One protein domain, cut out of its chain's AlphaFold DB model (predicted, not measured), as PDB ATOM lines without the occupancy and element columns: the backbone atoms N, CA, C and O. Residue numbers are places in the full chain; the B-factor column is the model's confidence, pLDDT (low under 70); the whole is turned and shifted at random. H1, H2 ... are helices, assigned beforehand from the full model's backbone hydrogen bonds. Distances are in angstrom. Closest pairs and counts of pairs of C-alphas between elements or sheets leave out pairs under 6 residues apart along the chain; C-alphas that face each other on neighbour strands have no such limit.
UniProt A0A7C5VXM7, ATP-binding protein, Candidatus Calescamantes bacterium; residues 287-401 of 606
ATOM      1  N   TYR A 287     111.025 131.094 141.295       96.38
ATOM      2  CA  TYR A 287     109.888 130.239 140.969       96.38
ATOM      3  C   TYR A 287     109.198 129.693 142.223       96.38
ATOM      4  O   TYR A 287     108.002 129.926 142.394       96.38
ATOM      5  N   THR A 288     109.922 129.021 143.123       95.88
ATOM      6  CA  THR A 288     109.312 128.425 144.322       95.88
ATOM      7  C   THR A 288     108.834 129.466 145.327       95.88
ATOM      8  O   THR A 288     107.758 129.300 145.899       95.88
ATOM      9  N   PHE A 289     109.555 130.582 145.469       96.25
ATOM     10  CA  PHE A 289     109.114 131.729 146.269       96.25
ATOM     11  C   PHE A 289     107.732 132.243 145.831       96.25
ATOM     12  O   PHE A 289     106.877 132.570 146.655       96.25
ATOM     13  N   SER A 290     107.506 132.291 144.518       96.38
ATOM     14  CA  SER A 290     106.252 132.762 143.932       96.38
ATOM     15  C   SER A 290     105.154 131.695 143.980       96.38
ATOM     16  O   SER A 290     104.023 132.004 144.348       96.38
ATOM     17  N   LYS A 291     105.493 130.433 143.681       95.62
ATOM     18  CA  LYS A 291     104.563 129.290 143.685       95.62
ATOM     19  C   LYS A 291     103.987 128.983 145.064       95.62
ATOM     20  O   LYS A 291     102.814 128.650 145.172       95.62
ATOM     21  N   ASP A 292     104.780 129.124 146.119       94.38
ATOM     22  CA  ASP A 292     104.301 128.887 147.485       94.38
ATOM     23  C   ASP A 292     103.693 130.158 148.125       94.38
ATOM     24  O   ASP A 292     103.272 130.140 149.283       94.38
ATOM     25  N   GLY A 293     103.605 131.271 147.379       95.06
ATOM     26  CA  GLY A 293     102.991 132.519 147.843       95.06
ATOM     27  C   GLY A 293     103.733 133.156 149.021       95.06
ATOM     28  O   GLY A 293     103.105 133.743 149.902       95.06
ATOM     29  N   ILE A 294     105.064 133.030 149.065       95.38
ATOM     30  CA  ILE A 294     105.887 133.375 150.235       95.38
ATOM     31  C   ILE A 294     105.838 134.874 150.573       95.38
ATOM     32  O   ILE A 294     105.940 135.252 151.740       95.38
ATOM     33  N   MET A 295     105.602 135.730 149.574       92.88
ATOM     34  CA  MET A 295     105.522 137.187 149.734       92.88
ATOM     35  C   MET A 295     104.493 137.632 150.788       92.88
ATOM     36  O   MET A 295     104.724 138.624 151.474       92.88
ATOM     37  N   LYS A 296     103.399 136.883 150.994       92.44
ATOM     38  CA  LYS A 296     102.378 137.228 152.000       92.44
ATOM     39  C   LYS A 296     102.932 137.262 153.429       92.44
ATOM     40  O   LYS A 296     102.466 138.037 154.253       92.44
ATOM     41  N   TYR A 297     103.978 136.487 153.730       92.00
ATOM     42  CA  TYR A 297     104.607 136.485 155.056       92.00
ATOM     43  C   TYR A 297     105.446 137.743 155.339       92.00
ATOM     44  O   TYR A 297     105.932 137.906 156.456       92.00
ATOM     45  N   ALA A 298     105.596 138.646 154.362       87.44
ATOM     46  CA  ALA A 298     106.154 139.979 154.578       87.44
ATOM     47  C   ALA A 298     105.180 140.936 155.295       87.44
ATOM     48  O   ALA A 298     105.609 141.996 155.755       87.44
ATOM     49  N   ILE A 299     103.891 140.577 155.385       86.38
ATOM     50  CA  ILE A 299     102.863 141.364 156.071       86.38
ATOM     51  C   ILE A 299     103.187 141.462 157.559       86.38
ATOM     52  O   ILE A 299     103.306 140.451 158.258       86.38
ATOM     53  N   LEU A 300     103.281 142.697 158.052       83.38
ATOM     54  CA  LEU A 300     103.472 142.978 159.461       83.38
ATOM     55  C   LEU A 300     102.172 143.386 160.141       83.38
ATOM     56  O   LEU A 300     101.225 143.936 159.580       83.38
ATOM     57  N   GLU A 301     102.182 143.189 161.445       75.25
ATOM     58  CA  GLU A 301     101.061 143.474 162.320       75.25
ATOM     59  C   GLU A 301     100.647 144.953 162.382       75.25
ATOM     60  O   GLU A 301      99.510 145.253 162.732       75.25
ATOM     61  N   GLY A 302     101.564 145.877 162.084       77.88
ATOM     62  CA  GLY A 302     101.295 147.318 162.047       77.88
ATOM     63  C   GLY A 302     100.864 147.839 160.677       77.88
ATOM     64  O   GLY A 302     100.622 149.037 160.549       77.88
ATOM     65  N   ASP A 303     100.810 146.981 159.654       85.19
ATOM     66  CA  ASP A 303     100.411 147.398 158.313       85.19
ATOM     67  C   ASP A 303      98.912 147.712 158.263       85.19
ATOM     68  O   ASP A 303      98.103 147.017 158.877       85.19
ATOM     69  N   SER A 304      98.555 148.758 157.514       90.00
ATOM     70  CA  SER A 304      97.157 149.076 157.226       90.00
ATOM     71  C   SER A 304      96.540 148.016 156.318       90.00
ATOM     72  O   SER A 304      97.242 147.415 155.501       90.00
ATOM     73  N   ASP A 305      95.222 147.835 156.398       90.50
ATOM     74  CA  ASP A 305      94.514 146.822 155.603       90.50
ATOM     75  C   ASP A 305      94.772 146.984 154.098       90.50
ATOM     76  O   ASP A 305      95.045 146.009 153.409       90.50
ATOM     77  N   ASN A 306      94.855 148.225 153.603       92.88
ATOM     78  CA  ASN A 306      95.200 148.505 152.205       92.88
ATOM     79  C   ASN A 306      96.594 147.995 151.799       92.88
ATOM     80  O   ASN A 306      96.778 147.558 150.666       92.88
ATOM     81  N   ILE A 307      97.597 148.084 152.684       92.50
ATOM     82  CA  ILE A 307      98.942 147.558 152.401       92.50
ATOM     83  C   ILE A 307      98.915 146.031 152.436       92.50
ATOM     84  O   ILE A 307      99.533 145.402 151.580       92.50
ATOM     85  N   ARG A 308      98.184 145.440 153.389       92.50
ATOM     86  CA  ARG A 308      98.033 143.985 153.506       92.50
ATOM     87  C   ARG A 308      97.402 143.390 152.254       92.50
ATOM     88  O   ARG A 308      98.034 142.549 151.622       92.50
ATOM     89  N   SER A 309      96.244 143.908 151.842       93.88
ATOM     90  CA  SER A 309      95.555 143.463 150.629       93.88
ATOM     91  C   SER A 309      96.413 143.657 149.379       93.88
ATOM     92  O   SER A 309      96.467 142.775 148.530       93.88
ATOM     93  N   LEU A 310      97.177 144.755 149.286       96.31
ATOM     94  CA  LEU A 310      98.088 144.957 148.160       96.31
ATOM     95  C   LEU A 310      99.227 143.922 148.131       96.31
ATOM     96  O   LEU A 310      99.594 143.449 147.057       96.31
ATOM     97  N   ILE A 311      99.803 143.564 149.283       94.62
ATOM     98  CA  ILE A 311     100.836 142.518 149.360       94.62
ATOM     99  C   ILE A 311     100.251 141.149 148.988       94.62
ATOM    100  O   ILE A 311     100.909 140.386 148.280       94.62
ATOM    101  N   GLU A 312      99.025 140.847 149.419       94.81
ATOM    102  CA  GLU A 312      98.302 139.627 149.037       94.81
ATOM    103  C   GLU A 312      98.043 139.579 147.527       94.81
ATOM    104  O   GLU A 312      98.390 138.595 146.878       94.81
ATOM    105  N   ASP A 313      97.554 140.670 146.937       96.25
ATOM    106  CA  ASP A 313      97.327 140.771 145.496       96.25
ATOM    107  C   ASP A 313      98.626 140.606 144.687       96.25
ATOM    108  O   ASP A 313      98.640 139.925 143.656       96.25
ATOM    109  N   ILE A 314      99.738 141.184 145.160       96.56
ATOM    110  CA  ILE A 314     101.069 140.973 144.570       96.56
ATOM    111  C   ILE A 314     101.471 139.498 144.676       96.56
ATOM    112  O   ILE A 314     101.935 138.924 143.690       96.56
ATOM    113  N   ALA A 315     101.288 138.872 145.843       96.19
ATOM    114  CA  ALA A 315     101.583 137.455 146.037       96.19
ATOM    115  C   ALA A 315     100.759 136.575 145.080       96.19
ATOM    116  O   ALA A 315     101.298 135.629 144.506       96.19
ATOM    117  N   GLU A 316      99.493 136.920 144.833       96.62
ATOM    118  CA  GLU A 316      98.636 136.225 143.871       96.62
ATOM    119  C   GLU A 316      99.078 136.406 142.412       96.62
ATOM    120  O   GLU A 316      98.961 135.469 141.621       96.62
ATOM    121  N   ILE A 317      99.601 137.578 142.030       97.19
ATOM    122  CA  ILE A 317     100.190 137.771 140.695       97.19
ATOM    123  C   ILE A 317     101.450 136.920 140.540       97.19
ATOM    124  O   ILE A 317     101.602 136.245 139.522       97.19
ATOM    125  N   LEU A 318     102.342 136.927 141.536       97.19
ATOM    126  CA  LEU A 318     103.549 136.094 141.526       97.19
ATOM    127  C   LEU A 318     103.184 134.607 141.412       97.19
ATOM    128  O   LEU A 318     103.756 133.891 140.588       97.19
ATOM    129  N   PHE A 319     102.178 134.163 142.164       97.06
ATOM    130  CA  PHE A 319     101.629 132.816 142.051       97.06
ATOM    131  C   PHE A 319     101.125 132.522 140.631       97.06
ATOM    132  O   PHE A 319     101.560 131.547 140.021       97.06
ATOM    133  N   ALA A 320     100.297 133.395 140.049       96.50
ATOM    134  CA  ALA A 320      99.778 133.217 138.690       96.50
ATOM    135  C   ALA A 320     100.888 133.194 137.618       96.50
ATOM    136  O   ALA A 320     100.786 132.470 136.627       96.50
ATOM    137  N   LEU A 321     101.973 133.951 137.813       96.75
ATOM    138  CA  LEU A 321     103.160 133.885 136.957       96.75
ATOM    139  C   LEU A 321     103.881 132.533 137.075       96.75
ATOM    140  O   LEU A 321     104.384 132.022 136.073       96.75
ATOM    141  N   SER A 322     103.913 131.938 138.270       96.19
ATOM    142  CA  SER A 322     104.459 130.591 138.472       96.19
ATOM    143  C   SER A 322     103.585 129.502 137.832       96.19
ATOM    144  O   SER A 322     104.130 128.602 137.198       96.19
ATOM    145  N   GLU A 323     102.251 129.630 137.891       95.50
ATOM    146  CA  GLU A 323     101.314 128.742 137.183       95.50
ATOM    147  C   GLU A 323     101.513 128.844 135.665       95.50
ATOM    148  O   GLU A 323     101.582 127.836 134.964       95.50
ATOM    149  N   TYR A 324     101.661 130.066 135.141       94.75
ATOM    150  CA  TYR A 324     101.959 130.276 133.724       94.75
ATOM    151  C   TYR A 324     103.290 129.631 133.318       94.75
ATOM    152  O   TYR A 324     103.366 129.008 132.260       94.75
ATOM    153  N   ALA A 325     104.335 129.750 134.143       93.62
ATOM    154  CA  ALA A 325     105.608 129.081 133.895       93.62
ATOM    155  C   ALA A 325     105.447 127.552 133.849       93.62
ATOM    156  O   ALA A 325     105.924 126.927 132.904       93.62
ATOM    157  N   GLU A 326     104.719 126.972 134.805       94.06
ATOM    158  CA  GLU A 326     104.457 125.531 134.889       94.06
ATOM    159  C   GLU A 326     103.672 125.006 133.678       94.06
ATOM    160  O   GLU A 326     104.082 124.021 133.071       94.06
ATOM    161  N   ASN A 327     102.636 125.728 133.237       94.19
ATOM    162  CA  ASN A 327     101.861 125.399 132.031       94.19
ATOM    163  C   ASN A 327     102.677 125.465 130.728       94.19
ATOM    164  O   ASN A 327     102.246 124.946 129.704       94.19
ATOM    165  N   ASN A 328     103.835 126.130 130.752       92.44
ATOM    166  CA  ASN A 328     104.772 126.206 129.632       92.44
ATOM    167  C   ASN A 328     106.038 125.365 129.885       92.44
ATOM    168  O   ASN A 328     107.065 125.620 129.256       92.44
ATOM    169  N   GLU A 329     105.989 124.420 130.832       92.06
ATOM    170  CA  GLU A 329     107.084 123.504 131.189       92.06
ATOM    171  C   GLU A 329     108.379 124.216 131.634       92.06
ATOM    172  O   GLU A 329     109.496 123.721 131.468       92.06
ATOM    173  N   ARG A 330     108.252 125.407 132.233       89.62
ATOM    174  CA  ARG A 330     109.379 126.205 132.739       89.62
ATOM    175  C   ARG A 330     109.507 126.071 134.250       89.62
ATOM    176  O   ARG A 330     108.542 126.214 134.990       89.62
ATOM    177  N   LYS A 331     110.751 125.926 134.715       85.12
ATOM    178  CA  LYS A 331     111.125 125.967 136.145       85.12
ATOM    179  C   LYS A 331     111.560 127.362 136.625       85.12
ATOM    180  O   LYS A 331     112.179 127.493 137.672       85.12
ATOM    181  N   TYR A 332     111.273 128.402 135.844       90.81
ATOM    182  CA  TYR A 332     111.621 129.793 136.138       90.81
ATOM    183  C   TYR A 332     110.509 130.727 135.662       90.81
ATOM    184  O   TYR A 332     109.793 130.427 134.705       90.81
ATOM    185  N   ILE A 333     110.396 131.886 136.307       94.56
ATOM    186  CA  ILE A 333     109.404 132.907 135.959       94.56
ATOM    187  C   ILE A 333     109.996 133.876 134.937       94.56
ATOM    188  O   ILE A 333     111.193 134.174 134.961       94.56
ATOM    189  N   ILE A 334     109.147 134.374 134.040       94.50
ATOM    190  CA  ILE A 334     109.479 135.457 133.114       94.50
ATOM    191  C   ILE A 334     108.690 136.721 133.460       94.50
ATOM    192  O   ILE A 334     107.571 136.640 133.968       94.50
ATOM    193  N   SER A 335     109.264 137.887 133.170       95.12
ATOM    194  CA  SER A 335     108.556 139.157 133.302       95.12
ATOM    195  C   SER A 335     107.341 139.193 132.364       95.12
ATOM    196  O   SER A 335     107.479 138.874 131.180       95.12
ATOM    197  N   PRO A 336     106.161 139.639 132.833       95.25
ATOM    198  CA  PRO A 336     105.027 139.906 131.963       95.25
ATOM    199  C   PRO A 336     105.238 141.156 131.097       95.25
ATOM    200  O   PRO A 336     104.453 141.378 130.188       95.25
ATOM    201  N   PHE A 337     106.255 141.985 131.342       95.06
ATOM    202  CA  PHE A 337     106.446 143.255 130.625       95.06
ATOM    203  C   PHE A 337     107.582 143.225 129.599       95.06
ATOM    204  O   PHE A 337     107.655 144.100 128.739       95.06
ATOM    205  N   GLU A 338     108.479 142.241 129.688       92.06
ATOM    206  CA  GLU A 338     109.686 142.145 128.864       92.06
ATOM    207  C   GLU A 338     109.866 140.705 128.380       92.06
ATOM    208  O   GLU A 338     109.953 139.777 129.186       92.06
ATOM    209  N   LYS A 339     109.922 140.513 127.053       85.69
ATOM    210  CA  LYS A 339     110.114 139.184 126.454       85.69
ATOM    211  C   LYS A 339     111.413 138.563 126.965       85.69
ATOM    212  O   LYS A 339     112.446 139.220 126.994       85.69
ATOM    213  N   GLU A 340     111.337 137.292 127.354       85.62
ATOM    214  CA  GLU A 340     112.473 136.450 127.766       85.62
ATOM    215  C   GLU A 340     113.262 136.910 129.006       85.62
ATOM    216  O   GLU A 340     114.177 136.206 129.439       85.62
ATOM    217  N   LYS A 341     112.884 138.019 129.659       94.75
ATOM    218  CA  LYS A 341     113.505 138.434 130.921       94.75
ATOM    219  C   LYS A 341     113.134 137.465 132.036       94.75
ATOM    220  O   LYS A 341     111.990 137.441 132.489       94.75
ATOM    221  N   LYS A 342     114.111 136.679 132.484       95.38
ATOM    222  CA  LYS A 342     113.967 135.750 133.612       95.38
ATOM    223  C   LYS A 342     114.018 136.505 134.936       95.38
ATOM    224  O   LYS A 342     114.848 137.391 135.109       95.38
ATOM    225  N   ILE A 343     113.166 136.107 135.872       96.25
ATOM    226  CA  ILE A 343     113.177 136.584 137.256       96.25
ATOM    227  C   ILE A 343     113.924 135.542 138.083       96.25
ATOM    228  O   ILE A 343     113.466 134.403 138.163       96.25
ATOM    229  N   LYS A 344     115.083 135.900 138.651       93.94
ATOM    230  CA  LYS A 344     115.967 134.947 139.352       93.94
ATOM    231  C   LYS A 344     116.312 135.364 140.775       93.94
ATOM    232  O   LYS A 344     116.517 134.517 141.640       93.94
ATOM    233  N   THR A 345     116.406 136.661 141.015       94.25
ATOM    234  CA  THR A 345     116.850 137.244 142.281       94.25
ATOM    235  C   THR A 345     115.728 138.032 142.946       94.25
ATOM    236  O   THR A 345     114.727 138.379 142.316       94.25
ATOM    237  N   TYR A 346     115.906 138.378 144.221       93.75
ATOM    238  CA  TYR A 346     114.973 139.291 144.881       93.75
ATOM    239  C   TYR A 346     114.941 140.679 144.230       93.75
ATOM    240  O   TYR A 346     113.883 141.299 144.167       93.75
ATOM    241  N   LYS A 347     116.078 141.145 143.697       94.19
ATOM    242  CA  LYS A 347     116.135 142.384 142.917       94.19
ATOM    243  C   LYS A 347     115.188 142.317 141.718       94.19
ATOM    244  O   LYS A 347     114.390 143.228 141.546       94.19
ATOM    245  N   ASP A 348     115.206 141.218 140.966       95.62
ATOM    246  CA  ASP A 348     114.301 141.040 139.825       95.62
ATOM    247  C   ASP A 348     112.828 141.025 140.260       95.62
ATOM    248  O   ASP A 348     111.981 141.590 139.574       95.62
ATOM    249  N   ILE A 349     112.513 140.405 141.406       95.81
ATOM    250  CA  ILE A 349     111.154 140.414 141.975       95.81
ATOM    251  C   ILE A 349     110.743 141.836 142.358       95.81
ATOM    252  O   ILE A 349     109.632 142.255 142.052       95.81
ATOM    253  N   ARG A 350     111.619 142.598 143.014       95.50
ATOM    254  CA  ARG A 350     111.339 143.981 143.406       95.50
ATOM    255  C   ARG A 350     111.105 144.868 142.186       95.50
ATOM    256  O   ARG A 350     110.122 145.602 142.168       95.50
ATOM    257  N   ASP A 351     111.972 144.770 141.184       95.69
ATOM    258  CA  ASP A 351     111.862 145.537 139.945       95.69
ATOM    259  C   ASP A 351     110.572 145.134 139.184       95.69
ATOM    260  O   ASP A 351     109.857 145.987 138.660       95.69
ATOM    261  N   LEU A 352     110.184 143.849 139.220       96.56
ATOM    262  CA  LEU A 352     108.891 143.375 138.710       96.56
ATOM    263  C   LEU A 352     107.701 143.980 139.468       96.56
ATOM    264  O   LEU A 352     106.721 144.382 138.843       96.56
ATOM    265  N   VAL A 353     107.749 144.043 140.801       96.31
ATOM    266  CA  VAL A 353     106.673 144.664 141.590       96.31
ATOM    267  C   VAL A 353     106.581 146.159 141.289       96.31
ATOM    268  O   VAL A 353     105.478 146.684 141.147       96.31
ATOM    269  N   GLU A 354     107.710 146.844 141.122       96.25
ATOM    270  CA  GLU A 354     107.724 148.243 140.697       96.25
ATOM    271  C   GLU A 354     107.023 148.427 139.343       96.25
ATOM    272  O   GLU A 354     106.140 149.280 139.218       96.25
ATOM    273  N   ASP A 355     107.320 147.560 138.369       96.38
ATOM    274  CA  ASP A 355     106.634 147.562 137.078       96.38
ATOM    275  C   ASP A 355     105.123 147.277 137.220       96.38
ATOM    276  O   ASP A 355     104.296 147.937 136.580       96.38
ATOM    277  N   ILE A 356     104.718 146.334 138.081       96.19
ATOM    278  CA  ILE A 356     103.299 146.048 138.359       96.19
ATOM    279  C   ILE A 356     102.592 147.305 138.878       96.19
ATOM    280  O   ILE A 356     101.494 147.624 138.418       96.19
ATOM    281  N   LEU A 357     103.211 148.036 139.805       96.12
ATOM    282  CA  LEU A 357     102.562 149.142 140.510       96.12
ATOM    283  C   LEU A 357     102.572 150.468 139.738       96.12
ATOM    284  O   LEU A 357     101.600 151.225 139.850       96.12
ATOM    285  N   PHE A 358     103.640 150.756 138.988       95.38
ATOM    286  CA  PHE A 358     103.892 152.092 138.430       95.38
ATOM    287  C   PHE A 358     104.097 152.145 136.915       95.38
ATOM    288  O   PHE A 358     104.054 153.238 136.358       95.38
ATOM    289  N   SER A 359     104.324 151.016 136.241       91.94
ATOM    290  CA  SER A 359     104.536 151.023 134.790       91.94
ATOM    291  C   SER A 359     103.227 151.203 134.022       91.94
ATOM    292  O   SER A 359     102.204 150.631 134.390       91.94
ATOM    293  N   ASP A 360     103.279 151.894 132.883       88.94
ATOM    294  CA  ASP A 360     102.171 151.948 131.915       88.94
ATOM    295  C   ASP A 360     102.211 150.783 130.905       88.94
ATOM    296  O   ASP A 360     101.314 150.629 130.072       88.94
ATOM    297  N   LYS A 361     103.242 149.922 130.970       90.75
ATOM    298  CA  LYS A 361     103.372 148.746 130.095       90.75
ATOM    299  C   LYS A 361     102.185 147.792 130.297       90.75
ATOM    300  O   LYS A 361     101.792 147.495 131.431       90.75
ATOM    301  N   ARG A 362     101.639 147.271 129.191       90.75
ATOM    302  CA  ARG A 362     100.653 146.176 129.205       90.75
ATOM    303  C   ARG A 362     101.357 144.836 129.405       90.75
ATOM    304  O   ARG A 362     102.468 144.645 128.916       90.75
ATOM    305  N   SER A 363     100.698 143.917 130.108       93.44
ATOM    306  CA  SER A 363     101.185 142.544 130.258       93.44
ATOM    307  C   SER A 363     101.164 141.821 128.908       93.44
ATOM    308  O   SER A 363     100.147 141.816 128.221       93.44
ATOM    309  N   LEU A 364     102.277 141.183 128.559       93.00
ATOM    310  CA  LEU A 364     102.436 140.238 127.454       93.00
ATOM    311  C   LEU A 364     101.830 138.863 127.782       93.00
ATOM    312  O   LEU A 364     101.671 138.035 126.891       93.00
ATOM    313  N   ILE A 365     101.526 138.608 129.060       91.12
ATOM    314  CA  ILE A 365     100.841 137.403 129.532       91.12
ATOM    315  C   ILE A 365      99.365 137.749 129.741       91.12
ATOM    316  O   ILE A 365      99.022 138.542 130.625       91.12
ATOM    317  N   GLU A 366      98.502 137.168 128.914       89.50
ATOM    318  CA  GLU A 366      97.055 137.380 128.954       89.50
ATOM    319  C   GLU A 366      96.370 136.601 130.098       89.50
ATOM    320  O   GLU A 366      96.974 135.791 130.805       89.50
ATOM    321  N   GLY A 367      95.073 136.845 130.300       91.69
ATOM    322  CA  GLY A 367      94.243 136.077 131.228       91.69
ATOM    323  C   GLY A 367      94.261 136.595 132.669       91.69
ATOM    324  O   GLY A 367      93.840 137.717 132.944       91.69
ATOM    325  N   ARG A 368      94.613 135.733 133.634       91.31
ATOM    326  CA  ARG A 368      94.559 136.061 135.077       91.31
ATOM    327  C   ARG A 368      95.597 137.119 135.466       91.31
ATOM    328  O   ARG A 368      95.278 138.010 136.246       91.31
ATOM    329  N   VAL A 369      96.802 137.029 134.897       93.50
ATOM    330  CA  VAL A 369      97.928 137.929 135.195       93.50
ATOM    331  C   VAL A 369      97.613 139.362 134.761       93.50
ATOM    332  O   VAL A 369      97.662 140.268 135.587       93.50
ATOM    333  N   SER A 370      97.230 139.574 133.494       94.69
ATOM    334  CA  SER A 370      96.920 140.915 132.977       94.69
ATOM    335  C   SER A 370      95.767 141.589 133.727       94.69
ATOM    336  O   SER A 370      95.901 142.749 134.112       94.69
ATOM    337  N   ARG A 371      94.673 140.859 134.001       94.31
ATOM    338  CA  ARG A 371      93.512 141.385 134.743       94.31
ATOM    339  C   ARG A 371      93.889 141.876 136.140       94.31
ATOM    340  O   ARG A 371      93.628 143.029 136.458       94.31
ATOM    341  N   LYS A 372      94.587 141.055 136.932       94.31
ATOM    342  CA  LYS A 372      95.007 141.451 138.286       94.31
ATOM    343  C   LYS A 372      95.953 142.650 138.297       94.31
ATOM    344  O   LYS A 372      95.840 143.496 139.178       94.31
ATOM    345  N   ILE A 373      96.870 142.748 137.330       95.62
ATOM    346  CA  ILE A 373      97.755 143.916 137.213       95.62
ATOM    347  C   ILE A 373      96.927 145.189 136.978       95.62
ATOM    348  O   ILE A 373      97.169 146.206 137.630       95.62
ATOM    349  N   GLU A 374      95.940 145.146 136.080       94.06
ATOM    350  CA  GLU A 374      95.039 146.283 135.849       94.06
ATOM    351  C   GLU A 374      94.209 146.629 137.091       94.06
ATOM    352  O   GLU A 374      94.093 147.809 137.433       94.06
ATOM    353  N   ASP A 375      93.692 145.617 137.790       94.00
ATOM    354  CA  ASP A 375      92.903 145.793 139.008       94.00
ATOM    355  C   ASP A 375      93.727 146.468 140.110       94.00
ATOM    356  O   ASP A 375      93.304 147.491 140.643       94.00
ATOM    357  N   ILE A 376      94.947 145.994 140.397       94.81
ATOM    358  CA  ILE A 376      95.841 146.639 141.374       94.81
ATOM    359  C   ILE A 376      96.112 148.099 140.990       94.81
ATOM    360  O   ILE A 376      96.117 148.998 141.840       94.81
ATOM    361  N   ARG A 377      96.355 148.365 139.700       93.44
ATOM    362  CA  ARG A 377      96.671 149.719 139.238       93.44
ATOM    363  C   ARG A 377      95.503 150.683 139.446       93.44
ATOM    364  O   ARG A 377      95.774 151.839 139.773       93.44
ATOM    365  N   ARG A 378      94.256 150.223 139.303       93.19
ATOM    366  CA  ARG A 378      93.038 151.032 139.494       93.19
ATOM    367  C   ARG A 378      92.603 151.130 140.958       93.19
ATOM    368  O   ARG A 378      92.180 152.200 141.382       93.19
ATOM    369  N   SER A 379      92.713 150.040 141.712       93.75
ATOM    370  CA  SER A 379      92.114 149.903 143.047       93.75
ATOM    371  C   SER A 379      92.926 150.554 144.166       93.75
ATOM    372  O   SER A 379      92.357 150.944 145.183       93.75
ATOM    373  N   TYR A 380      94.242 150.717 143.995       95.50
ATOM    374  CA  TYR A 380      95.112 151.271 145.038       95.50
ATOM    375  C   TYR A 380      95.646 152.663 144.691       95.50
ATOM    376  O   TYR A 380      96.116 152.930 143.582       95.50
ATOM    377  N   THR A 381      95.651 153.553 145.684       95.56
ATOM    378  CA  THR A 381      96.200 154.908 145.556       95.56
ATOM    379  C   THR A 381      97.725 154.894 145.406       95.56
ATOM    380  O   THR A 381      98.420 153.990 145.875       95.56
ATOM    381  N   THR A 382      98.284 155.948 144.804       95.12
ATOM    382  CA  THR A 382      99.743 156.109 144.653       95.12
ATOM    383  C   THR A 382     100.479 156.108 145.996       95.12
ATOM    384  O   THR A 382     101.597 155.601 146.077       95.12
ATOM    385  N   SER A 383      99.868 156.635 147.064       94.25
ATOM    386  CA  SER A 383     100.454 156.612 148.410       94.25
ATOM    387  C   SER A 383     100.572 155.188 148.957       94.25
ATOM    388  O   SER A 383     101.650 154.818 149.420       94.25
ATOM    389  N   THR A 384      99.528 154.363 148.828       95.38
ATOM    390  CA  THR A 384      99.560 152.947 149.235       95.38
ATOM    391  C   THR A 384     100.598 152.162 148.437       95.38
ATOM    392  O   THR A 384     101.396 151.430 149.020       95.38
ATOM    393  N   LYS A 385     100.665 152.370 147.115       96.44
ATOM    394  CA  LYS A 385     101.673 151.728 146.251       96.44
ATOM    395  C   LYS A 385     103.101 152.084 146.673       96.44
ATOM    396  O   LYS A 385     103.949 151.204 146.793       96.44
ATOM    397  N   ARG A 386     103.375 153.367 146.955       95.56
ATOM    398  CA  ARG A 386     104.693 153.825 147.439       95.56
ATOM    399  C   ARG A 386     105.026 153.267 148.822       95.56
ATOM    400  O   ARG A 386     106.173 152.884 149.052       95.56
ATOM    401  N   ALA A 387     104.048 153.190 149.724       93.25
ATOM    402  CA  ALA A 387     104.230 152.582 151.041       93.25
ATOM    403  C   ALA A 387     104.565 151.083 150.930       93.25
ATOM    404  O   ALA A 387     105.515 150.623 151.561       93.25
ATOM    405  N   CYS A 388     103.866 150.347 150.058       94.25
ATOM    406  CA  CYS A 388     104.163 148.948 149.751       94.25
ATOM    407  C   CYS A 388     105.578 148.774 149.174       94.25
ATOM    408  O   CYS A 388     106.355 147.967 149.682       94.25
ATOM    409  N   MET A 389     105.986 149.594 148.198       94.06
ATOM    410  CA  MET A 389     107.364 149.527 147.695       94.06
ATOM    411  C   MET A 389     108.398 149.856 148.763       94.06
ATOM    412  O   MET A 389     109.433 149.201 148.817       94.06
ATOM    413  N   THR A 390     108.129 150.838 149.621       90.88
ATOM    414  CA  THR A 390     109.014 151.179 150.741       90.88
ATOM    415  C   THR A 390     109.196 149.970 151.659       90.88
ATOM    416  O   THR A 390     110.324 149.628 152.004       90.88
ATOM    417  N   ARG A 391     108.102 149.266 151.980       87.69
ATOM    418  CA  ARG A 391     108.121 148.019 152.752       87.69
ATOM    419  C   ARG A 391     108.989 146.954 152.083       87.69
ATOM    420  O   ARG A 391     109.864 146.417 152.748       87.69
ATOM    421  N   ILE A 392     108.790 146.686 150.792       90.62
ATOM    422  CA  ILE A 392     109.572 145.691 150.030       90.62
ATOM    423  C   ILE A 392     111.063 146.063 150.028       90.62
ATOM    424  O   ILE A 392     111.916 145.227 150.307       90.62
ATOM    425  N   HIS A 393     111.401 147.339 149.829       89.00
ATOM    426  CA  HIS A 393     112.789 147.814 149.885       89.00
ATOM    427  C   HIS A 393     113.448 147.653 151.265       89.00
ATOM    428  O   HIS A 393     114.674 147.554 151.354       89.00
ATOM    429  N   MET A 394     112.667 147.647 152.349       86.06
ATOM    430  CA  MET A 394     113.191 147.486 153.709       86.06
ATOM    431  C   MET A 394     113.608 146.043 154.027       86.06
ATOM    432  O   MET A 394     114.399 145.848 154.947       86.06
ATOM    433  N   ILE A 395     113.154 145.045 153.260       87.75
ATOM    434  CA  ILE A 395     113.476 143.625 153.475       87.75
ATOM    435  C   ILE A 395     114.835 143.289 152.838       87.75
ATOM    436  O   ILE A 395     114.941 142.514 151.895       87.75
ATOM    437  N   ARG A 396     115.915 143.908 153.320       80.44
ATOM    438  CA  ARG A 396     117.235 143.816 152.666       80.44
ATOM    439  C   ARG A 396     117.859 142.424 152.757       80.44
ATOM    440  O   ARG A 396     118.547 142.001 151.832       80.44
ATOM    441  N   LYS A 397     117.641 141.699 153.860       88.19
ATOM    442  CA  LYS A 397     118.282 140.392 154.090       88.19
ATOM    443  C   LYS A 397     117.617 139.226 153.358       88.19
ATOM    444  O   LYS A 397     118.116 138.106 153.402       88.19
ATOM    445  N   ILE A 398     116.545 139.463 152.609       91.81
ATOM    446  CA  ILE A 398     115.921 138.412 151.797       91.81
ATOM    447  C   ILE A 398     116.725 138.103 150.525       91.81
ATOM    448  O   ILE A 398     116.580 137.025 149.958       91.81
ATOM    449  N   GLU A 399     117.641 138.983 150.107       90.81
ATOM    450  CA  GLU A 399     118.554 138.715 148.984       90.81
ATOM    451  C   GLU A 399     119.452 137.494 149.240       90.81
ATOM    452  O   GLU A 399     119.806 136.767 148.311       90.81
ATOM    453  N   SER A 400     119.782 137.209 150.507       92.12
ATOM    454  CA  SER A 400     120.483 135.972 150.877       92.12
ATOM    455  C   SER A 400     119.615 134.713 150.753       92.12
ATOM    456  O   SER A 400     120.138 133.604 150.753       92.12
ATOM    457  N   LEU A 401     118.302 134.864 150.614       95.00
ATOM    458  CA  LEU A 401     117.356 133.755 150.582       95.00
ATOM    459  C   LEU A 401     116.796 133.488 149.189       95.00
ATOM    460  O   LEU A 401     116.158 132.465 149.013       95.00
TER     461      LEU A 401
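This is residues 287 to 401 of the 606 residues of the protein "ATP-binding protein" of Candidatus Calescamantes bacterium (UniProt A0A7C5VXM7). The model is two layers of helices laid crosswise: one long helix, H3, runs through the middle of the first layer, with short H1 and H2 along one side of it and H5 on the other, and the antiparallel pair H4 and H6 crosses over it as the second layer. A long loop, residues 328 to 345, joins the two layers, and short H7 follows at the end of H6. You have 115 residues printed, with seven named helices, H1 to H7 in order, and no named strand: the class is all helix. The whole is compact, with a radius of gyration of the C-alphas of 13.3 A, and spans 39 by 32 by 18 A.

Find C-alpha 287 at (109.888, 130.239, 140.969), where H1 begins; it ends at residue 291. H2 follows at residues 294 to 298. At C-alpha 305, (94.514, 146.822, 155.603), H3 begins and runs 32.7 A to residue 327. H4, residues 346 to 358, is 18.1 A long; H5, residues 368 to 379, 16.2 A; H6, residues 382 to 394, 18.4 A. H7, residues 396 to 400, ends at C-alpha 400, (120.483, 135.972, 150.877).

Begin at the hub, H3, which touches four helices. Its residues 315 to 323 touch H1, closest at the C-alphas of Phe 319 and Lys 291, 4.9 A. Its residues 311 to 315 touch H2, closest at the C-alphas of Ala 315 and Met 295, 5.4 A. H5 touches H3 at a shallow tilt of 17 degrees, opposite ways, with the C-alphas of Val 369 and Ile 317 closest, 5.9 A. Residues 384 to 388 of H6 touch residues 306 to 311 of H3, only just about perpendicular at 70.3 degrees; the C-alphas of Cys 388 and Ile 307 are closest, 6.0 A. H4 touches H6 at a shallow tilt of 5 degrees, opposite ways, with the C-alphas of Leu 357 and Lys 385 closest, 6.4 A. H4 and H7 only just touch, with 3 pairs of C-alphas within 8 A, closest at Tyr 346 and Glu 399, 5.5 A. Every O i to N i+4 pair is within hydrogen-bond range in H1, H3, H4, H5 and H6; H2 has 0 of 1, with 2 of 2 O i to N i+3 pairs, and H7 0 of 1, with 1 of 2.

The C-alphas farthest apart, of Gly 302 and Glu 329, are 39.4 A from each other. The printed part has no cut. The link from H3 to H4 is long; in it residues 333 to 334 pair antiparallel with residues 342 to 343. The mean pLDDT of the printed part is 92.9, and no printed residue is under 70.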